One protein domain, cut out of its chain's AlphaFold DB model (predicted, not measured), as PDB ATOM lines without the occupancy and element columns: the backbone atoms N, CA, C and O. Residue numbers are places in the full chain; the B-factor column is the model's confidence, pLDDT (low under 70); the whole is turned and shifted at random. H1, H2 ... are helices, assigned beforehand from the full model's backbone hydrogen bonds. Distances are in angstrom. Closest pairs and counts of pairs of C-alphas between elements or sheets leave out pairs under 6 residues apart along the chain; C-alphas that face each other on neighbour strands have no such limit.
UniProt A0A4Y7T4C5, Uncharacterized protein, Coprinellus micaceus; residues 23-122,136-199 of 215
ATOM      1  N   LEU A  23     206.080 186.497 299.233       83.75
ATOM      2  CA  LEU A  23     207.128 186.771 300.220       83.75
ATOM      3  C   LEU A  23     207.598 188.231 300.166       83.75
ATOM      4  O   LEU A  23     207.707 188.866 301.210       83.75
ATOM      5  N   GLU A  24     207.838 188.779 298.973       85.88
ATOM      6  CA  GLU A  24     208.235 190.186 298.803       85.88
ATOM      7  C   GLU A  24     207.179 191.133 299.372       85.88
ATOM      8  O   GLU A  24     207.514 192.070 300.093       85.88
ATOM      9  N   ASN A  25     205.896 190.843 299.139       86.38
ATOM     10  CA  ASN A  25     204.789 191.611 299.710       86.38
ATOM     11  C   ASN A  25     204.740 191.532 301.238       86.38
ATOM     12  O   ASN A  25     204.493 192.542 301.905       86.38
ATOM     13  N   ALA A  26     204.978 190.347 301.803       88.56
ATOM     14  CA  ALA A  26     205.040 190.161 303.246       88.56
ATOM     15  C   ALA A  26     206.199 190.963 303.858       88.56
ATOM     16  O   ALA A  26     205.997 191.740 304.792       88.56
ATOM     17  N   VAL A  27     207.396 190.856 303.278       89.56
ATOM     18  CA  VAL A  27     208.581 191.597 303.725       89.56
ATOM     19  C   VAL A  27     208.373 193.107 303.590       89.56
ATOM     20  O   VAL A  27     208.650 193.842 304.536       89.56
ATOM     21  N   ALA A  28     207.826 193.584 302.470       89.88
ATOM     22  CA  ALA A  28     207.524 195.000 302.264       89.88
ATOM     23  C   ALA A  28     206.493 195.529 303.275       89.88
ATOM     24  O   ALA A  28     206.645 196.635 303.789       89.88
ATOM     25  N   THR A  29     205.476 194.725 303.607       90.69
ATOM     26  CA  THR A  29     204.479 195.067 304.632       90.69
ATOM     27  C   THR A  29     205.144 195.233 305.998       90.69
ATOM     28  O   THR A  29     204.938 196.250 306.658       90.69
ATOM     29  N   LEU A  30     205.981 194.273 306.402       91.69
ATOM     30  CA  LEU A  30     206.702 194.319 307.675       91.69
ATOM     31  C   LEU A  30     207.674 195.508 307.737       91.69
ATOM     32  O   LEU A  30     207.675 196.230 308.731       91.69
ATOM     33  N   ILE A  31     208.431 195.769 306.662       91.06
ATOM     34  CA  ILE A  31     209.297 196.956 306.544       91.06
ATOM     35  C   ILE A  31     208.478 198.234 306.716       91.06
ATOM     36  O   ILE A  31     208.879 199.117 307.472       91.06
ATOM     37  N   GLY A  32     207.335 198.340 306.032       90.12
ATOM     38  CA  GLY A  32     206.469 199.514 306.090       90.12
ATOM     39  C   GLY A  32     206.005 199.824 307.511       90.12
ATOM     40  O   GLY A  32     206.130 200.966 307.951       90.12
ATOM     41  N   VAL A  33     205.547 198.804 308.247       90.69
ATOM     42  CA  VAL A  33     205.137 198.951 309.654       90.69
ATOM     43  C   VAL A  33     206.315 199.324 310.545       90.69
ATOM     44  O   VAL A  33     206.220 200.255 311.334       90.69
ATOM     45  N   MET A  34     207.445 198.632 310.419       90.25
ATOM     46  CA  MET A  34     208.617 198.893 311.261       90.25
ATOM     47  C   MET A  34     209.215 200.274 311.029       90.25
ATOM     48  O   MET A  34     209.749 200.889 311.949       90.25
ATOM     49  N   HIS A  35     209.142 200.756 309.791       87.19
ATOM     50  CA  HIS A  35     209.639 202.071 309.434       87.19
ATOM     51  C   HIS A  35     208.685 203.187 309.874       87.19
ATOM     52  O   HIS A  35     209.137 204.229 310.350       87.19
ATOM     53  N   VAL A  36     207.376 202.973 309.718       88.38
ATOM     54  CA  VAL A  36     206.327 203.928 310.084       88.38
ATOM     55  C   VAL A  36     205.219 203.182 310.839       88.38
ATOM     56  O   VAL A  36     204.224 202.784 310.234       88.38
ATOM     57  N   PRO A  37     205.340 203.020 312.170       84.50
ATOM     58  CA  PRO A  37     204.386 202.229 312.962       84.50
ATOM     59  C   PRO A  37     202.961 202.792 312.992       84.50
ATOM     60  O   PRO A  37     202.016 202.082 313.319       84.50
ATOM     61  N   LEU A  38     202.801 204.066 312.621       87.31
ATOM     62  CA  LEU A  38     201.511 204.749 312.499       87.31
ATOM     63  C   LEU A  38     200.949 204.729 311.064       87.31
ATOM     64  O   LEU A  38     199.983 205.427 310.757       87.31
ATOM     65  N   ALA A  39     201.549 203.952 310.160       85.56
ATOM     66  CA  ALA A  39     201.017 203.720 308.820       85.56
ATOM     67  C   ALA A  39     199.648 203.003 308.880       85.56
ATOM     68  O   ALA A  39     199.303 202.403 309.902       85.56
ATOM     69  N   PRO A  40     198.841 203.029 307.800       84.38
ATOM     70  CA  PRO A  40     197.523 202.390 307.762       84.38
ATOM     71  C   PRO A  40     197.624 200.863 307.569       84.38
ATOM     72  O   PRO A  40     197.035 200.285 306.654       84.38
ATOM     73  N   ILE A  41     198.401 200.198 308.419       84.69
ATOM     74  CA  ILE A  41     198.547 198.745 308.475       84.69
ATOM     75  C   ILE A  41     198.155 198.318 309.884       84.69
ATOM     76  O   ILE A  41     198.698 198.827 310.857       84.69
ATOM     77  N   CYS A  42     197.203 197.395 309.994       87.19
ATOM     78  CA  CYS A  42     196.756 196.905 311.291       87.19
ATOM     79  C   CYS A  42     197.506 195.634 311.717       87.19
ATOM     80  O   CYS A  42     198.101 194.939 310.887       87.19
ATOM     81  N   ALA A  43     197.402 195.292 312.999       85.50
ATOM     82  CA  ALA A  43     198.043 194.154 313.646       85.50
ATOM     83  C   ALA A  43     197.772 192.828 312.922       85.50
ATOM     84  O   ALA A  43     198.679 192.027 312.730       85.50
ATOM     85  N   LEU A  44     196.553 192.630 312.415       82.31
ATOM     86  CA  LEU A  44     196.192 191.437 311.646       82.31
ATOM     87  C   LEU A  44     196.943 191.324 310.310       82.31
ATOM     88  O   LEU A  44     197.364 190.235 309.930       82.31
ATOM     89  N   ARG A  45     197.137 192.435 309.586       84.94
ATOM     90  CA  ARG A  45     197.934 192.442 308.344       84.94
ATOM     91  C   ARG A  45     199.416 192.239 308.635       84.94
ATOM     92  O   ARG A  45     200.099 191.567 307.871       84.94
ATOM     93  N   MET A  46     199.892 192.817 309.737       88.44
ATOM     94  CA  MET A  46     201.257 192.629 310.214       88.44
ATOM     95  C   MET A  46     201.513 191.153 310.559       88.44
ATOM     96  O   MET A  46     202.496 190.584 310.088       88.44
ATOM     97  N   ARG A  47     200.587 190.510 311.278       86.12
ATOM     98  CA  ARG A  47     200.631 189.078 311.586       86.12
ATOM     99  C   ARG A  47     200.579 188.206 310.339       86.12
ATOM    100  O   ARG A  47     201.449 187.369 310.166       86.12
ATOM    101  N   ALA A  48     199.645 188.451 309.421       84.00
ATOM    102  CA  ALA A  48     199.560 187.697 308.166       84.00
ATOM    103  C   ALA A  48     200.874 187.742 307.359       84.00
ATOM    104  O   ALA A  48     201.296 186.748 306.761       84.00
ATOM    105  N   ALA A  49     201.540 188.902 307.353       88.62
ATOM    106  CA  ALA A  49     202.853 189.061 306.741       88.62
ATOM    107  C   ALA A  49     203.942 188.276 307.496       88.62
ATOM    108  O   ALA A  49     204.754 187.601 306.860       88.62
ATOM    109  N   ALA A  50     203.938 188.307 308.831       88.88
ATOM    110  CA  ALA A  50     204.843 187.511 309.657       88.88
ATOM    111  C   ALA A  50     204.646 186.000 309.445       88.88
ATOM    112  O   ALA A  50     205.614 185.307 309.145       88.88
ATOM    113  N   ASP A  51     203.407 185.509 309.464       84.12
ATOM    114  CA  ASP A  51     203.065 184.105 309.205       84.12
ATOM    115  C   ASP A  51     203.506 183.672 307.801       84.12
ATOM    116  O   ASP A  51     203.920 182.535 307.570       84.12
ATOM    117  N   ARG A  52     203.415 184.564 306.803       86.12
ATOM    118  CA  ARG A  52     203.918 184.265 305.457       86.12
ATOM    119  C   ARG A  52     205.439 184.150 305.436       86.12
ATOM    120  O   ARG A  52     205.953 183.221 304.818       86.12
ATOM    121  N   LEU A  53     206.141 185.069 306.093       86.50
ATOM    122  CA  LEU A  53     207.597 185.027 306.208       86.50
ATOM    123  C   LEU A  53     208.056 183.748 306.924       86.50
ATOM    124  O   LEU A  53     208.950 183.061 306.436       86.50
ATOM    125  N   GLU A  54     207.408 183.395 308.034       84.06
ATOM    126  CA  GLU A  54     207.701 182.187 308.806       84.06
ATOM    127  C   GLU A  54     207.475 180.912 307.982       84.06
ATOM    128  O   GLU A  54     208.324 180.020 307.977       84.06
ATOM    129  N   ARG A  55     206.395 180.849 307.195       79.94
ATOM    130  CA  ARG A  55     206.135 179.732 306.271       79.94
ATOM    131  C   ARG A  55     207.229 179.537 305.241       79.94
ATOM    132  O   ARG A  55     207.652 178.408 305.000       79.94
ATOM    133  N   GLU A  56     207.673 180.623 304.625       80.00
ATOM    134  CA  GLU A  56     208.748 180.562 303.639       80.00
ATOM    135  C   GLU A  56     210.066 180.157 304.305       80.00
ATOM    136  O   GLU A  56     210.792 179.322 303.769       80.00
ATOM    137  N   LEU A  57     210.348 180.648 305.514       77.00
ATOM    138  CA  LEU A  57     211.506 180.207 306.293       77.00
ATOM    139  C   LEU A  57     211.443 178.714 306.613       77.00
ATOM    140  O   LEU A  57     212.416 178.004 306.377       77.00
ATOM    141  N   TYR A  58     210.311 178.221 307.110       75.50
ATOM    142  CA  TYR A  58     210.148 176.828 307.510       75.50
ATOM    143  C   TYR A  58     210.169 175.877 306.307       75.50
ATOM    144  O   TYR A  58     210.961 174.934 306.267       75.50
ATOM    145  N   GLY A  59     209.356 176.159 305.286       72.44
ATOM    146  CA  GLY A  59     209.264 175.341 304.078       72.44
ATOM    147  C   GLY A  59     210.564 175.319 303.279       72.44
ATOM    148  O   GLY A  59     210.884 174.325 302.629       72.44
ATOM    149  N   THR A  60     211.355 176.389 303.331       67.50
ATOM    150  CA  THR A  60     212.664 176.406 302.673       67.50
ATOM    151  C   THR A  60     213.731 175.771 303.574       67.50
ATOM    152  O   THR A  60     214.567 175.035 303.063       67.50
ATOM    153  N   ARG A  61     213.675 175.927 304.909       69.69
ATOM    154  CA  ARG A  61     214.581 175.237 305.856       69.69
ATOM    155  C   ARG A  61     214.491 173.718 305.733       69.69
ATOM    156  O   ARG A  61     215.521 173.052 305.799       69.69
ATOM    157  N   GLN A  62     213.292 173.179 305.513       67.44
ATOM    158  CA  GLN A  62     213.106 171.753 305.229       67.44
ATOM    159  C   GLN A  62     213.761 171.309 303.910       67.44
ATOM    160  O   GLN A  62     214.176 170.159 303.801       67.44
ATOM    161  N   ARG A  63     213.868 172.205 302.919       65.19
ATOM    162  CA  ARG A  63     214.394 171.901 301.577       65.19
ATOM    163  C   ARG A  63     215.898 172.149 301.426       65.19
ATOM    164  O   ARG A  63     216.561 171.369 300.756       65.19
ATOM    165  N   GLU A  64     216.441 173.210 302.026       65.31
ATOM    166  CA  GLU A  64     217.830 173.660 301.793       65.31
ATOM    167  C   GLU A  64     218.660 173.851 303.083       65.31
ATOM    168  O   GLU A  64     219.806 174.308 303.035       65.31
ATOM    169  N   GLY A  65     218.115 173.507 304.256       63.84
ATOM    170  CA  GLY A  65     218.833 173.571 305.532       63.84
ATOM    171  C   GLY A  65     219.039 174.992 306.087       63.84
ATOM    172  O   GLY A  65     218.256 175.907 305.844       63.84
ATOM    173  N   ALA A  66     220.089 175.183 306.893       57.84
ATOM    174  CA  ALA A  66     220.316 176.382 307.719       57.84
ATOM    175  C   ALA A  66     220.881 177.615 306.976       57.84
ATOM    176  O   ALA A  66     221.418 178.506 307.613       57.84
ATOM    177  N   THR A  67     220.825 177.680 305.641       63.06
ATOM    178  CA  THR A  67     221.474 178.759 304.854       63.06
ATOM    179  C   THR A  67     220.516 179.859 304.376       63.06
ATOM    180  O   THR A  67     220.923 180.816 303.711       63.06
ATOM    181  N   ILE A  68     219.229 179.731 304.699       65.00
ATOM    182  CA  ILE A  68     218.158 180.576 304.159       65.00
ATOM    183  C   ILE A  68     217.947 181.857 304.943       65.00
ATOM    184  O   ILE A  68     217.621 182.872 304.333       65.00
ATOM    185  N   THR A  69     218.158 181.858 306.257       63.72
ATOM    186  CA  THR A  69     217.942 183.068 307.059       63.72
ATOM    187  C   THR A  69     218.917 184.166 306.640       63.72
ATOM    188  O   THR A  69     218.503 185.294 306.366       63.72
ATOM    189  N   ALA A  70     220.193 183.813 306.430       64.19
ATOM    190  CA  ALA A  70     221.159 184.697 305.789       64.19
ATOM    191  C   ALA A  70     220.754 185.098 304.365       64.19
ATOM    192  O   ALA A  70     221.085 186.206 303.946       64.19
ATOM    193  N   ARG A  71     220.062 184.238 303.602       71.75
ATOM    194  CA  ARG A  71     219.592 184.580 302.251       71.75
ATOM    195  C   ARG A  71     218.491 185.631 302.300       71.75
ATOM    196  O   ARG A  71     218.626 186.621 301.598       71.75
ATOM    197  N   ILE A  72     217.474 185.474 303.151       71.31
ATOM    198  CA  ILE A  72     216.378 186.449 303.271       71.31
ATOM    199  C   ILE A  72     216.931 187.840 303.528       71.31
ATOM    200  O   ILE A  72     216.547 188.778 302.845       71.31
ATOM    201  N   ILE A  73     217.873 187.995 304.450       68.50
ATOM    202  CA  ILE A  73     218.307 189.349 304.794       68.50
ATOM    203  C   ILE A  73     219.387 189.869 303.842       68.50
ATOM    204  O   ILE A  73     219.449 191.068 303.601       68.50
ATOM    205  N   LYS A  74     220.156 188.986 303.186       70.44
ATOM    206  CA  LYS A  74     220.946 189.390 302.008       70.44
ATOM    207  C   LYS A  74     220.055 189.909 300.879       70.44
ATOM    208  O   LYS A  74     220.430 190.874 300.225       70.44
ATOM    209  N   THR A  75     218.906 189.274 300.654       76.88
ATOM    210  CA  THR A  75     217.929 189.680 299.636       76.88
ATOM    211  C   THR A  75     217.172 190.943 300.055       76.88
ATOM    212  O   THR A  75     216.897 191.795 299.216       76.88
ATOM    213  N   TYR A  76     216.883 191.105 301.349       80.06
ATOM    214  CA  TYR A  76     216.112 192.220 301.902       80.06
ATOM    215  C   TYR A  76     216.871 192.960 303.023       80.06
ATOM    216  O   TYR A  76     216.446 192.920 304.180       80.06
ATOM    217  N   PRO A  77     217.955 193.701 302.709       75.62
ATOM    218  CA  PRO A  77     218.720 194.481 303.693       75.62
ATOM    219  C   PRO A  77     217.856 195.377 304.580       75.62
ATOM    220  O   PRO A  77     218.070 195.528 305.786       75.62
ATOM    221  N   TRP A  78     216.861 195.999 303.950       80.06
ATOM    222  CA  TRP A  78     215.978 196.966 304.580       80.06
ATOM    223  C   TRP A  78     215.065 196.338 305.625       80.06
ATOM    224  O   TRP A  78     214.692 197.024 306.570       80.06
ATOM    225  N   PHE A  79     214.763 195.043 305.507       85.31
ATOM    226  CA  PHE A  79     214.019 194.310 306.527       85.31
ATOM    227  C   PHE A  79     214.792 194.267 307.842       85.31
ATOM    228  O   PHE A  79     214.259 194.654 308.881       85.31
ATOM    229  N   GLY A  80     216.074 193.897 307.782       82.88
ATOM    230  CA  GLY A  80     216.935 193.864 308.960       82.88
ATOM    231  C   GLY A  80     217.062 195.241 309.616       82.88
ATOM    232  O   GLY A  80     216.822 195.388 310.813       82.88
ATOM    233  N   ARG A  81     217.363 196.272 308.814       82.19
ATOM    234  CA  ARG A  81     217.522 197.653 309.302       82.19
ATOM    235  C   ARG A  81     216.230 198.221 309.893       82.19
ATOM    236  O   ARG A  81     216.277 198.866 310.939       82.19
ATOM    237  N   ALA A  82     215.088 197.991 309.244       86.75
ATOM    238  CA  ALA A  82     213.795 198.443 309.745       86.75
ATOM    239  C   ALA A  82     213.444 197.744 311.063       86.75
ATOM    240  O   ALA A  82     213.071 198.427 312.013       86.75
ATOM    241  N   GLY A  83     213.644 196.426 311.157       88.62
ATOM    242  CA  GLY A  83     213.407 195.661 312.383       88.62
ATOM    243  C   GLY A  83     214.290 196.114 313.545       88.62
ATOM    244  O   GLY A  83     213.778 196.424 314.617       88.62
ATOM    245  N   ILE A  84     215.600 196.246 313.323       85.94
ATOM    246  CA  ILE A  84     216.544 196.747 314.336       85.94
ATOM    247  C   ILE A  84     216.132 198.138 314.815       85.94
ATOM    248  O   ILE A  84     216.033 198.375 316.017       85.94
ATOM    249  N   ARG A  85     215.852 199.059 313.887       86.94
ATOM    250  CA  ARG A  85     215.418 200.413 314.232       86.94
ATOM    251  C   ARG A  85     214.112 200.392 315.021       86.94
ATOM    252  O   ARG A  85     214.001 201.090 316.019       86.94
ATOM    253  N   PHE A  86     213.142 199.588 314.597       89.12
ATOM    254  CA  PHE A  86     211.861 199.462 315.280       89.12
ATOM    255  C   PHE A  86     212.037 199.008 316.734       89.12
ATOM    256  O   PHE A  86     211.448 199.621 317.621       89.12
ATOM    257  N   LEU A  87     212.878 197.997 316.969       87.81
ATOM    258  CA  LEU A  87     213.141 197.418 318.290       87.81
ATOM    259  C   LEU A  87     213.978 198.325 319.202       87.81
ATOM    260  O   LEU A  87     213.809 198.293 320.414       87.81
ATOM    261  N   THR A  88     214.882 199.121 318.632       86.88
ATOM    262  CA  THR A  88     215.849 199.931 319.394       86.88
ATOM    263  C   THR A  88     215.466 201.406 319.504       86.88
ATOM    264  O   THR A  88     216.142 202.171 320.185       86.88
ATOM    265  N   GLU A  89     214.404 201.855 318.838       88.44
ATOM    266  CA  GLU A  89     213.952 203.240 318.950       88.44
ATOM    267  C   GLU A  89     213.346 203.493 320.335       88.44
ATOM    268  O   GLU A  89     212.301 202.939 320.689       88.44
ATOM    269  N   LYS A  90     213.994 204.375 321.106       86.44
ATOM    270  CA  LYS A  90     213.480 204.866 322.386       86.44
ATOM    271  C   LYS A  90     212.124 205.538 322.180       86.44
ATOM    272  O   LYS A  90     212.010 206.540 321.474       86.44
ATOM    273  N   ARG A  91     211.099 205.021 322.854       85.62
ATOM    274  CA  ARG A  91     209.746 205.590 322.874       85.62
ATOM    275  C   ARG A  91     209.331 205.845 324.313       85.62
ATOM    276  O   ARG A  91     209.681 205.083 325.207       85.62
ATOM    277  N   SER A  92     208.585 206.923 324.545       88.00
ATOM    278  CA  SER A  92     207.921 207.101 325.837       88.00
ATOM    279  C   SER A  92     206.818 206.042 326.001       88.00
ATOM    280  O   SER A  92     206.268 205.594 324.989       88.00
ATOM    281  N   PRO A  93     206.428 205.678 327.236       84.38
ATOM    282  CA  PRO A  93     205.333 204.733 327.463       84.38
ATOM    283  C   PRO A  93     204.038 205.134 326.741       84.38
ATOM    284  O   PRO A  93     203.399 204.307 326.099       84.38
ATOM    285  N   ALA A  94     203.704 206.428 326.749       86.81
ATOM    286  CA  ALA A  94     202.542 206.957 326.035       86.81
ATOM    287  C   ALA A  94     202.654 206.791 324.507       86.81
ATOM    288  O   ALA A  94     201.674 206.443 323.854       86.81
ATOM    289  N   ALA A  95     203.842 207.005 323.930       87.31
ATOM    290  CA  ALA A  95     204.065 206.815 322.498       87.31
ATOM    291  C   ALA A  95     204.020 205.330 322.100       87.31
ATOM    292  O   ALA A  95     203.486 204.999 321.043       87.31
ATOM    293  N   HIS A  96     204.547 204.438 322.946       86.69
ATOM    294  CA  HIS A  96     204.450 202.995 322.735       86.69
ATOM    295  C   HIS A  96     202.992 202.525 322.795       86.69
ATOM    296  O   HIS A  96     202.538 201.843 321.881       86.69
ATOM    297  N   GLN A  97     202.234 202.951 323.810       85.94
ATOM    298  CA  GLN A  97     200.818 202.603 323.927       85.94
ATOM    299  C   GLN A  97     200.015 203.105 322.721       85.94
ATOM    300  O   GLN A  97     199.294 202.326 322.109       85.94
ATOM    301  N   ALA A  98     200.213 204.361 322.307       89.38
ATOM    302  CA  ALA A  98     199.542 204.915 321.130       89.38
ATOM    303  C   ALA A  98     199.859 204.133 319.843       89.38
ATOM    304  O   ALA A  98     198.987 203.956 318.994       89.38
ATOM    305  N   MET A  99     201.093 203.641 319.697       90.38
ATOM    306  CA  MET A  99     201.481 202.770 318.588       90.38
ATOM    307  C   MET A  99     200.744 201.427 318.644       90.38
ATOM    308  O   MET A  99     200.191 201.000 317.632       90.38
ATOM    309  N   ILE A 100     200.714 200.767 319.806       87.31
ATOM    310  CA  ILE A 100     200.004 199.492 319.973       87.31
ATOM    311  C   ILE A 100     198.504 199.666 319.732       87.31
ATOM    312  O   ILE A 100     197.925 198.866 318.999       87.31
ATOM    313  N   ASP A 101     197.886 200.719 320.266       87.50
ATOM    314  CA  ASP A 101     196.468 201.031 320.070       87.50
ATOM    315  C   ASP A 101     196.154 201.286 318.594       87.50
ATOM    316  O   ASP A 101     195.177 200.759 318.060       87.50
ATOM    317  N   HIS A 102     197.011 202.047 317.906       89.06
ATOM    318  CA  HIS A 102     196.868 202.322 316.477       89.06
ATOM    319  C   HIS A 102     196.940 201.042 315.643       89.06
ATOM    320  O   HIS A 102     196.050 200.784 314.832       89.06
ATOM    321  N   LEU A 103     197.959 200.206 315.870       87.00
ATOM    322  CA  LEU A 103     198.101 198.924 315.175       87.00
ATOM    323  C   LEU A 103     196.927 197.988 315.496       87.00
ATOM    324  O   LEU A 103     196.429 197.285 314.616       87.00
ATOM    325  N   SER A 104     196.450 198.006 316.738       84.69
ATOM    326  CA  SER A 104     195.340 197.181 317.218       84.69
ATOM    327  C   SER A 104     193.983 197.601 316.647       84.69
ATOM    328  O   SER A 104     193.093 196.762 316.505       84.69
ATOM    329  N   ASN A 105     193.819 198.872 316.270       84.12
ATOM    330  CA  ASN A 105     192.578 199.423 315.729       84.12
ATOM    331  C   ASN A 105     192.399 199.073 314.241       84.12
ATOM    332  O   ASN A 105     192.469 199.921 313.345       84.12
ATOM    333  N   CYS A 106     192.205 197.784 313.960       76.38
ATOM    334  CA  CYS A 106     192.088 197.297 312.597       76.38
ATOM    335  C   CYS A 106     190.753 197.699 311.949       76.38
ATOM    336  O   CYS A 106     189.681 197.367 312.443       76.38
ATOM    337  N   ARG A 107     190.831 198.344 310.779       74.56
ATOM    338  CA  ARG A 107     189.680 198.655 309.907       74.56
ATOM    339  C   ARG A 107     189.729 197.908 308.576       74.56
ATOM    340  O   ARG A 107     189.237 198.408 307.565       74.56
ATOM    341  N   CYS A 108     190.406 196.761 308.532       72.31
ATOM    342  CA  CYS A 108     190.498 196.008 307.288       72.31
ATOM    343  C   CYS A 108     189.102 195.523 306.875       72.31
ATOM    344  O   CYS A 108     188.377 195.007 307.727       72.31
ATOM    345  N   PRO A 109     188.717 195.677 305.596       64.94
ATOM    346  CA  PRO A 109     187.473 195.104 305.112       64.94
ATOM    347  C   PRO A 109     187.536 193.585 305.297       64.94
ATOM    348  O   PRO A 109     188.496 192.947 304.863       64.94
ATOM    349  N   GLN A 110     186.527 193.020 305.960       57.34
ATOM    350  CA  GLN A 110     186.336 191.576 306.060       57.34
ATOM    351  C   GLN A 110     185.926 191.053 304.679       57.34
ATOM    352  O   GLN A 110     184.745 190.938 304.370       57.34
ATOM    353  N   SER A 111     186.898 190.824 303.802       54.09
ATOM    354  CA  SER A 111     186.697 190.043 302.583       54.09
ATOM    355  C   SER A 111     187.163 188.613 302.820       54.09
ATOM    356  O   SER A 111     188.066 188.396 303.622       54.09
ATOM    357  N   ASP A 112     186.620 187.639 302.088       53.53
ATOM    358  CA  ASP A 112     187.036 186.229 302.203       53.53
ATOM    359  C   ASP A 112     188.546 186.039 301.987       53.53
ATOM    360  O   ASP A 112     189.180 185.208 302.633       53.53
ATOM    361  N   VAL A 113     189.150 186.872 301.130       59.41
ATOM    362  CA  VAL A 113     190.603 186.916 300.903       59.41
ATOM    363  C   VAL A 113     191.346 187.409 302.145       59.41
ATOM    364  O   VAL A 113     192.387 186.859 302.497       59.41
ATOM    365  N   MET A 114     190.820 188.427 302.825       58.72
ATOM    366  CA  MET A 114     191.384 188.910 304.084       58.72
ATOM    367  C   MET A 114     191.191 187.876 305.190       58.72
ATOM    368  O   MET A 114     192.154 187.560 305.874       58.72
ATOM    369  N   THR A 115     190.017 187.256 305.301       57.38
ATOM    370  CA  THR A 115     189.762 186.151 306.235       57.38
ATOM    371  C   THR A 115     190.750 185.003 306.016       57.38
ATOM    372  O   THR A 115     191.361 184.544 306.972       57.38
ATOM    373  N   ALA A 116     191.017 184.612 304.766       59.50
ATOM    374  CA  ALA A 116     192.012 183.588 304.439       59.50
ATOM    375  C   ALA A 116     193.462 184.007 304.758       59.50
ATOM    376  O   ALA A 116     194.281 183.158 305.105       59.50
ATOM    377  N   LEU A 117     193.792 185.301 304.664       57.12
ATOM    378  CA  LEU A 117     195.067 185.854 305.141       57.12
ATOM    379  C   LEU A 117     195.135 185.946 306.674       57.12
ATOM    380  O   LEU A 117     196.230 186.044 307.220       57.12
ATOM    381  N   HIS A 118     193.988 185.936 307.353       51.97
ATOM    382  CA  HIS A 118     193.856 186.023 308.808       51.97
ATOM    383  C   HIS A 118     193.726 184.660 309.494       51.97
ATOM    384  O   HIS A 118     193.886 184.598 310.710       51.97
ATOM    385  N   THR A 119     193.471 183.578 308.754       54.34
ATOM    386  CA  THR A 119     193.454 182.220 309.306       54.34
ATOM    387  C   THR A 119     194.890 181.738 309.548       54.34
ATOM    388  O   THR A 119     195.639 181.558 308.575       54.34
ATOM    389  N   PRO A 120     195.290 181.473 310.808       50.09
ATOM    390  CA  PRO A 120     196.601 180.914 311.113       50.09
ATOM    391  C   PRO A 120     196.740 179.580 310.383       50.09
ATOM    392  O   PRO A 120     195.960 178.654 310.593       50.09
ATOM    393  N   THR A 121     197.699 179.481 309.464       50.00
ATOM    394  CA  THR A 121     197.849 178.267 308.640       50.00
ATOM    395  C   THR A 121     198.674 177.189 309.347       50.00
ATOM    396  O   THR A 121     198.719 176.052 308.887       50.00
ATOM    397  N   PHE A 122     199.337 177.540 310.449       45.56
ATOM    398  CA  PHE A 122     200.128 176.620 311.252       45.56
ATOM    399  C   PHE A 122     199.560 176.573 312.664       45.56
ATOM    400  O   PHE A 122     199.396 177.630 313.280       45.56
ATOM    401  N   PRO A 136     193.140 189.268 321.805       72.38
ATOM    402  CA  PRO A 136     193.159 190.717 321.735       72.38
ATOM    403  C   PRO A 136     194.218 191.199 320.715       72.38
ATOM    404  O   PRO A 136     195.314 190.636 320.668       72.38
ATOM    405  N   PRO A 137     193.940 192.243 319.905       70.62
ATOM    406  CA  PRO A 137     194.768 192.600 318.743       70.62
ATOM    407  C   PRO A 137     196.241 192.917 319.034       70.62
ATOM    408  O   PRO A 137     197.083 192.772 318.148       70.62
ATOM    409  N   HIS A 138     196.572 193.310 320.267       76.81
ATOM    410  CA  HIS A 138     197.956 193.534 320.683       76.81
ATOM    411  C   HIS A 138     198.799 192.251 320.625       76.81
ATOM    412  O   HIS A 138     199.990 192.333 320.340       76.81
ATOM    413  N   LEU A 139     198.204 191.064 320.821       78.62
ATOM    414  CA  LEU A 139     198.922 189.791 320.689       78.62
ATOM    415  C   LEU A 139     199.407 189.567 319.257       78.62
ATOM    416  O   LEU A 139     200.525 189.107 319.062       78.62
ATOM    417  N   PHE A 140     198.627 189.982 318.257       83.12
ATOM    418  CA  PHE A 140     199.024 189.871 316.852       83.12
ATOM    419  C   PHE A 140     200.212 190.776 316.507       83.12
ATOM    420  O   PHE A 140     201.034 190.415 315.665       83.12
ATOM    421  N   VAL A 141     200.323 191.937 317.164       85.56
ATOM    422  CA  VAL A 141     201.520 192.785 317.057       85.56
ATOM    423  C   VAL A 141     202.718 192.053 317.654       85.56
ATOM    424  O   VAL A 141     203.760 191.982 317.007       85.56
ATOM    425  N   MET A 142     202.569 191.471 318.847       83.81
ATOM    426  CA  MET A 142     203.673 190.786 319.524       83.81
ATOM    427  C   MET A 142     204.145 189.545 318.767       83.81
ATOM    428  O   MET A 142     205.350 189.381 318.608       83.81
ATOM    429  N   ASP A 143     203.230 188.746 318.218       81.56
ATOM    430  CA  ASP A 143     203.565 187.599 317.368       81.56
ATOM    431  C   ASP A 143     204.379 188.034 316.143       81.56
ATOM    432  O   ASP A 143     205.417 187.454 315.824       81.56
ATOM    433  N   ALA A 144     203.949 189.105 315.474       87.44
ATOM    434  CA  ALA A 144     204.671 189.609 314.317       87.44
ATOM    435  C   ALA A 144     206.060 190.151 314.684       87.44
ATOM    436  O   ALA A 144     207.023 189.925 313.949       87.44
ATOM    437  N   VAL A 145     206.185 190.844 315.820       88.88
ATOM    438  CA  VAL A 145     207.480 191.319 316.326       88.88
ATOM    439  C   VAL A 145     208.380 190.145 316.722       88.88
ATOM    440  O   VAL A 145     209.567 190.162 316.407       88.88
ATOM    441  N   GLU A 146     207.838 189.096 317.337       85.94
ATOM    442  CA  GLU A 146     208.579 187.887 317.700       85.94
ATOM    443  C   GLU A 146     209.165 187.183 316.471       85.94
ATOM    444  O   GLU A 146     210.346 186.820 316.470       85.94
ATOM    445  N   THR A 147     208.388 187.044 315.395       86.19
ATOM    446  CA  THR A 147     208.887 186.484 314.131       86.19
ATOM    447  C   THR A 147     210.069 187.294 313.612       86.19
ATOM    448  O   THR A 147     211.084 186.737 313.196       86.19
ATOM    449  N   VAL A 148     209.995 188.618 313.701       87.62
ATOM    450  CA  VAL A 148     211.053 189.523 313.235       87.62
ATOM    451  C   VAL A 148     212.300 189.393 314.102       87.62
ATOM    452  O   VAL A 148     213.398 189.250 313.562       87.62
ATOM    453  N   CYS A 149     212.142 189.347 315.425       86.12
ATOM    454  CA  CYS A 149     213.225 189.055 316.364       86.12
ATOM    455  C   CYS A 149     213.882 187.704 316.065       86.12
ATOM    456  O   CYS A 149     215.107 187.596 316.101       86.12
ATOM    457  N   THR A 150     213.090 186.688 315.726       83.88
ATOM    458  CA  THR A 150     213.583 185.353 315.368       83.88
ATOM    459  C   THR A 150     214.422 185.405 314.095       83.88
ATOM    460  O   THR A 150     215.550 184.908 314.084       83.88
ATOM    461  N   VAL A 151     213.926 186.064 313.041       82.00
ATOM    462  CA  VAL A 151     214.668 186.238 311.781       82.00
ATOM    463  C   VAL A 151     215.982 186.986 312.012       82.00
ATOM    464  O   VAL A 151     217.032 186.544 311.542       82.00
ATOM    465  N   LEU A 152     215.944 188.086 312.770       81.62
ATOM    466  CA  LEU A 152     217.131 188.866 313.123       81.62
ATOM    467  C   LEU A 152     218.138 188.025 313.918       81.62
ATOM    468  O   LEU A 152     219.313 187.983 313.564       81.62
ATOM    469  N   SER A 153     217.682 187.311 314.950       80.44
ATOM    470  CA  SER A 153     218.538 186.501 315.827       80.44
ATOM    471  C   SER A 153     219.229 185.371 315.070       80.44
ATOM    472  O   SER A 153     220.437 185.172 315.212       80.44
ATOM    473  N   LEU A 154     218.485 184.646 314.232       75.12
ATOM    474  CA  LEU A 154     219.032 183.570 313.404       75.12
ATOM    475  C   LEU A 154     220.115 184.088 312.466       75.12
ATOM    476  O   LEU A 154     221.178 183.484 312.329       75.12
ATOM    477  N   ALA A 155     219.876 185.240 311.861       75.38
ATOM    478  CA  ALA A 155     220.816 185.795 310.919       75.38
ATOM    479  C   ALA A 155     222.051 186.420 311.569       75.38
ATOM    480  O   ALA A 155     223.157 186.221 311.072       75.38
ATOM    481  N   LEU A 156     221.899 187.086 312.717       74.94
ATOM    482  CA  LEU A 156     223.032 187.519 313.537       74.94
ATOM    483  C   LEU A 156     223.883 186.319 313.976       74.94
ATOM    484  O   LEU A 156     225.114 186.379 313.939       74.94
ATOM    485  N   ARG A 157     223.250 185.196 314.332       73.75
ATOM    486  CA  ARG A 157     223.953 183.953 314.678       73.75
ATOM    487  C   ARG A 157     224.730 183.384 313.491       73.75
ATOM    488  O   ARG A 157     225.903 183.057 313.638       73.75
ATOM    489  N   GLU A 158     224.109 183.284 312.319       68.06
ATOM    490  CA  GLU A 158     224.780 182.814 311.097       68.06
ATOM    491  C   GLU A 158     225.952 183.733 310.698       68.06
ATOM    492  O   GLU A 158     226.990 183.259 310.235       68.06
ATOM    493  N   MET A 159     225.832 185.045 310.921       62.31
ATOM    494  CA  MET A 159     226.883 186.016 310.601       62.31
ATOM    495  C   MET A 159     228.066 185.983 311.572       62.31
ATOM    496  O   MET A 159     229.219 186.049 311.143       62.31
ATOM    497  N   THR A 160     227.807 185.868 312.875       63.31
ATOM    498  CA  THR A 160     228.866 185.860 313.900       63.31
ATOM    499  C   THR A 160     229.724 184.594 313.845       63.31
ATOM    500  O   THR A 160     230.909 184.648 314.173       63.31
ATOM    501  N   GLN A 161     229.192 183.488 313.313       63.25
ATOM    502  CA  GLN A 161     229.959 182.267 313.033       63.25
ATOM    503  C   GLN A 161     231.025 182.448 311.931       63.25
ATOM    504  O   GLN A 161     231.973 181.667 311.865       63.25
ATOM    505  N   GLY A 162     230.916 183.481 311.085       52.97
ATOM    506  CA  GLY A 162     231.811 183.715 309.945       52.97
ATOM    507  C   GLY A 162     232.902 184.777 310.132       52.97
ATOM    508  O   GLY A 162     233.627 185.028 309.165       52.97
ATOM    509  N   LYS A 163     233.022 185.391 311.327       52.75
ATOM    510  CA  LYS A 163     233.645 186.719 311.568       52.75
ATOM    511  C   LYS A 163     232.925 187.813 310.759       52.75
ATOM    512  O   LYS A 163     232.489 187.572 309.636       52.75
ATOM    513  N   TYR A 164     232.783 189.026 311.302       54.91
ATOM    514  CA  TYR A 164     232.232 190.159 310.546       54.91
ATOM    515  C   TYR A 164     233.031 190.314 309.241       54.91
ATOM    516  O   TYR A 164     234.210 190.667 309.265       54.91
ATOM    517  N   ARG A 165     232.437 189.945 308.098       51.72
ATOM    518  CA  ARG A 165     233.122 190.003 306.803       51.72
ATOM    519  C   ARG A 165     233.250 191.466 306.397       51.72
ATOM    520  O   ARG A 165     232.300 192.068 305.911       51.72
ATOM    521  N   ILE A 166     234.437 192.025 306.595       50.94
ATOM    522  CA  ILE A 166     234.822 193.344 306.085       50.94
ATOM    523  C   ILE A 166     235.184 193.195 304.596       50.94
ATOM    524  O   ILE A 166     236.148 192.500 304.290       50.94
ATOM    525  N   GLN A 167     234.420 193.811 303.682       49.41
ATOM    526  CA  GLN A 167     234.761 194.121 302.267       49.41
ATOM    527  C   GLN A 167     233.555 194.835 301.611       49.41
ATOM    528  O   GLN A 167     232.435 194.405 301.852       49.41
ATOM    529  N   ARG A 168     233.617 195.887 300.776       47.53
ATOM    530  CA  ARG A 168     234.658 196.767 300.201       47.53
ATOM    531  C   ARG A 168     234.275 198.228 300.526       47.53
ATOM    532  O   ARG A 168     233.089 198.526 300.612       47.53
ATOM    533  N   ILE A 169     235.260 199.118 300.648       52.41
ATOM    534  CA  ILE A 169     235.112 200.548 301.010       52.41
ATOM    535  C   ILE A 169     234.253 201.345 299.996       52.41
ATOM    536  O   ILE A 169     233.749 202.413 300.323       52.41
ATOM    537  N   ASP A 170     233.991 200.783 298.813       54.44
ATOM    538  CA  ASP A 170     233.295 201.460 297.709       54.44
ATOM    539  C   ASP A 170     231.793 201.129 297.589       54.44
ATOM    540  O   ASP A 170     231.139 201.543 296.630       54.44
ATOM    541  N   ALA A 171     231.217 200.353 298.515       52.72
ATOM    542  CA  ALA A 171     229.784 200.054 298.482       52.72
ATOM    543  C   ALA A 171     228.975 201.258 298.985       52.72
ATOM    544  O   ALA A 171     229.172 201.736 300.101       52.72
ATOM    545  N   THR A 172     228.036 201.751 298.175       54.31
ATOM    546  CA  THR A 172     227.099 202.784 298.629       54.31
ATOM    547  C   THR A 172     226.274 202.240 299.805       54.31
ATOM    548  O   THR A 172     225.842 201.085 299.746       54.31
ATOM    549  N   PRO A 173     225.972 203.043 300.844       52.59
ATOM    550  CA  PRO A 173     225.221 202.578 302.020       52.59
ATOM    551  C   PRO A 173     223.861 201.944 301.664       52.59
ATOM    552  O   PRO A 173     223.343 201.115 302.407       52.59
ATOM    553  N   ASN A 174     223.317 202.276 300.487       48.31
ATOM    554  CA  ASN A 174     222.044 201.777 299.962       48.31
ATOM    555  C   ASN A 174     222.118 200.422 299.232       48.31
ATOM    556  O   ASN A 174     221.076 199.819 298.994       48.31
ATOM    557  N   THR A 175     223.307 199.941 298.854       52.31
ATOM    558  CA  THR A 175     223.506 198.608 298.234       52.31
ATOM    559  C   THR A 175     224.066 197.587 299.217       52.31
ATOM    560  O   THR A 175     224.243 196.415 298.887       52.31
ATOM    561  N   GLN A 176     224.335 198.031 300.441       59.50
ATOM    562  CA  GLN A 176     225.022 197.261 301.452       59.50
ATOM    563  C   GLN A 176     224.023 196.403 302.239       59.50
ATOM    564  O   GLN A 176     223.171 196.946 302.953       59.50
ATOM    565  N   PRO A 177     224.106 195.063 302.128       55.47
ATOM    566  CA  PRO A 177     223.046 194.172 302.581       55.47
ATOM    567  C   PRO A 177     222.879 194.123 304.110       55.47
ATOM    568  O   PRO A 177     221.873 193.605 304.585       55.47
ATOM    569  N   TRP A 178     223.840 194.638 304.889       65.12
ATOM    570  CA  TRP A 178     223.936 194.347 306.319       65.12
ATOM    571  C   TRP A 178     224.708 195.401 307.141       65.12
ATOM    572  O   TRP A 178     225.452 196.189 306.557       65.12
ATOM    573  N   PRO A 179     224.533 195.416 308.479       60.56
ATOM    574  CA  PRO A 179     225.265 196.249 309.420       60.56
ATOM    575  C   PRO A 179     226.748 195.845 309.447       60.56
ATOM    576  O   PRO A 179     227.072 194.675 309.656       60.56
ATOM    577  N   HIS A 180     227.647 196.800 309.221       61.44
ATOM    578  CA  HIS A 180     229.101 196.601 309.232       61.44
ATOM    579  C   HIS A 180     229.715 196.773 310.609       61.44
ATOM    580  O   HIS A 180     230.824 196.295 310.858       61.44
ATOM    581  N   SER A 181     229.003 197.458 311.489       60.38
ATOM    582  CA  SER A 181     229.500 197.813 312.799       60.38
ATOM    583  C   SER A 181     228.376 197.774 313.838       60.38
ATOM    584  O   SER A 181     227.194 197.743 313.477       60.38
ATOM    585  N   PRO A 182     228.717 197.743 315.135       62.88
ATOM    586  CA  PRO A 182     227.734 197.830 316.210       62.88
ATOM    587  C   PRO A 182     226.796 199.035 316.066       62.88
ATOM    588  O   PRO A 182     225.631 198.940 316.425       62.88
ATOM    589  N   GLU A 183     227.260 200.137 315.477       66.19
ATOM    590  CA  GLU A 183     226.466 201.346 315.238       66.19
ATOM    591  C   GLU A 183     225.337 201.124 314.218       66.19
ATOM    592  O   GLU A 183     224.285 201.747 314.322       66.19
ATOM    593  N   ASP A 184     225.492 200.201 313.266       67.00
ATOM    594  CA  ASP A 184     224.391 199.822 312.374       67.00
ATOM    595  C   ASP A 184     223.351 198.922 313.083       67.00
ATOM    596  O   ASP A 184     222.192 198.860 312.663       67.00
ATOM    597  N   LEU A 185     223.752 198.213 314.148       73.50
ATOM    598  CA  LEU A 185     222.849 197.470 315.042       73.50
ATOM    599  C   LEU A 185     222.218 198.373 316.113       73.50
ATOM    600  O   LEU A 185     221.198 198.017 316.700       73.50
ATOM    601  N   LEU A 186     222.823 199.531 316.357       81.19
ATOM    602  CA  LEU A 186     222.440 200.509 317.370       81.19
ATOM    603  C   LEU A 186     222.304 201.881 316.698       81.19
ATOM    604  O   LEU A 186     223.087 202.792 316.978       81.19
ATOM    605  N   PRO A 187     221.309 202.058 315.805       78.81
ATOM    606  CA  PRO A 187     221.190 203.249 314.961       78.81
ATOM    607  C   PRO A 187     220.959 204.551 315.745       78.81
ATOM    608  O   PRO A 187     221.009 205.634 315.164       78.81
ATOM    609  N   PHE A 188     220.691 204.457 317.050       83.25
ATOM    610  CA  PHE A 188     220.484 205.587 317.956       83.25
ATOM    611  C   PHE A 188     221.612 205.747 318.992       83.25
ATOM    612  O   PHE A 188     221.520 206.611 319.861       83.25
ATOM    613  N   GLY A 189     222.674 204.940 318.896       83.19
ATOM    614  CA  GLY A 189     223.711 204.813 319.920       83.19
ATOM    615  C   GLY A 189     223.322 203.841 321.038       83.19
ATOM    616  O   GLY A 189     222.143 203.555 321.245       83.19
ATOM    617  N   CYS A 190     224.320 203.325 321.762       81.19
ATOM    618  CA  CYS A 190     224.139 202.268 322.764       81.19
ATOM    619  C   CYS A 190     223.062 202.597 323.803       81.19
ATOM    620  O   CYS A 190     222.128 201.815 323.960       81.19
ATOM    621  N   ASP A 191     223.156 203.750 324.466       82.06
ATOM    622  CA  ASP A 191     222.271 204.093 325.586       82.06
ATOM    623  C   ASP A 191     220.806 204.182 325.142       82.06
ATOM    624  O   ASP A 191     219.934 203.519 325.702       82.06
ATOM    625  N   ALA A 192     220.535 204.927 324.065       81.69
ATOM    626  CA  ALA A 192     219.181 205.086 323.541       81.69
ATOM    627  C   ALA A 192     218.617 203.772 322.976       81.69
ATOM    628  O   ALA A 192     217.424 203.505 323.122       81.69
ATOM    629  N   SER A 193     219.459 202.944 322.350       81.94
ATOM    630  CA  SER A 193     219.049 201.641 321.827       81.94
ATOM    631  C   SER A 193     218.732 200.631 322.929       81.94
ATOM    632  O   SER A 193     217.747 199.905 322.806       81.94
ATOM    633  N   ILE A 194     219.507 200.609 324.017       80.19
ATOM    634  CA  ILE A 194     219.236 199.766 325.191       80.19
ATOM    635  C   ILE A 194     217.935 200.205 325.863       80.19
ATOM    636  O   ILE A 194     217.079 199.369 326.142       80.19
ATOM    637  N   GLU A 195     217.741 201.509 326.061       77.50
ATOM    638  CA  GLU A 195     216.487 202.038 326.603       77.50
ATOM    639  C   GLU A 195     215.280 201.690 325.720       77.50
ATOM    640  O   GLU A 195     214.212 201.388 326.245       77.50
ATOM    641  N   GLY A 196     215.433 201.687 324.391       77.38
ATOM    642  CA  GLY A 196     214.391 201.241 323.462       77.38
ATOM    643  C   GLY A 196     214.009 199.768 323.639       77.38
ATOM    644  O   GLY A 196     212.823 199.442 323.628       77.38
ATOM    645  N   LEU A 197     214.993 198.896 323.882       74.69
ATOM    646  CA  LEU A 197     214.772 197.461 324.092       74.69
ATOM    647  C   LEU A 197     214.029 197.153 325.401       74.69
ATOM    648  O   LEU A 197     213.266 196.190 325.446       74.69
ATOM    649  N   ILE A 198     214.205 197.975 326.443       65.19
ATOM    650  CA  ILE A 198     213.536 197.806 327.749       65.19
ATOM    651  C   ILE A 198     212.003 197.941 327.630       65.19
ATOM    652  O   ILE A 198     211.273 197.351 328.420       65.19
ATOM    653  N   PHE A 199     211.500 198.650 326.612       58.53
ATOM    654  CA  PHE A 199     210.064 198.803 326.335       58.53
ATOM    655  C   PHE A 199     209.551 197.896 325.197       58.53
ATOM    656  O   PHE A 199     208.467 198.134 324.657       58.53
TER     657      PHE A 199
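This is residues 23 to 122 and 136 to 199 of the 215 residues of an uncharacterized protein of Coprinellus micaceus (UniProt A0A4Y7T4C5). The longest helix, H7, runs along one side of the domain; H2 and H4 pack on it, and H1 packs on H2 and H4. H3 crosses H7 toward its last residues, H5 meets the first residues of H7 end to end at a corner, H6 packs on H2, H9 meets the end of H4, and residues 161 to 181 make a wide loop between H7 and H8. The printed part has 164 residues with nine named helices, H1 to H9 in chain order, and no named strand: all helix. It is compact, with a radius of gyration of the C-alphas of 16.4 A and spans of 49 by 42 by 25 A.

Begin at H7, residues 137 to 160; its residues 137 to 148 alone touch H2, residues 43 to 64, the closest C-alphas, Arg 47 and Ala 144, being 4.9 A apart. The tilt is 34.8 degrees, only just shallow, the same way. H3, residues 68 to 75, touches H7 about perpendicular at 86 degrees, closest at C-alphas 70 and 155, 5.3 A. H4, residues 77 to 88, touches H7 at 62 degrees, closest at C-alphas 80 and 152, 6.5 A. H5, residues 93 to 104, touches H7 with C-alphas 104 and 137 closest, 4.9 A. Look next at H1, residues 23 to 35: it touches H2 at C-alphas 26 and 49, 4.3 A, and H4 at C-alphas 34 and 86, 5.2 A. H6, residues 112 to 118, touches H2 at C-alphas 48 and 117, 5.7 A. H9, residues 190 to 198, touches H4 at C-alphas 88 and 193, 4.4 A; H8, residues 182 to 185, only just touches H4, with 3 pairs within 8 A. The helix packing is mostly crossed: of 9 pairs of helices that touch and have a tilt, 1 is at a shallow tilt. O i to N i+4 pairs are within hydrogen-bond range throughout H1, H3 to H7 and H9, and in 17 of 18 in H2; H8 is too short for one.

Find C-alpha 137 at (194.768, 192.600, 318.743); H7 runs 35.1 A to C-alpha 160 at (228.866, 185.860, 313.900). H2 measures 30.9 A and H1 18.0 A.

C-alphas 112 and 169 are farthest apart, 50.2 A. Residues 123 to 135 are not printed; the gap is 18.9 A. H7 to H8 is a long link. Mean pLDDT of the printed part is 75.0; look for values under 70 at residues 109 to 122 and 158 to 184, among others.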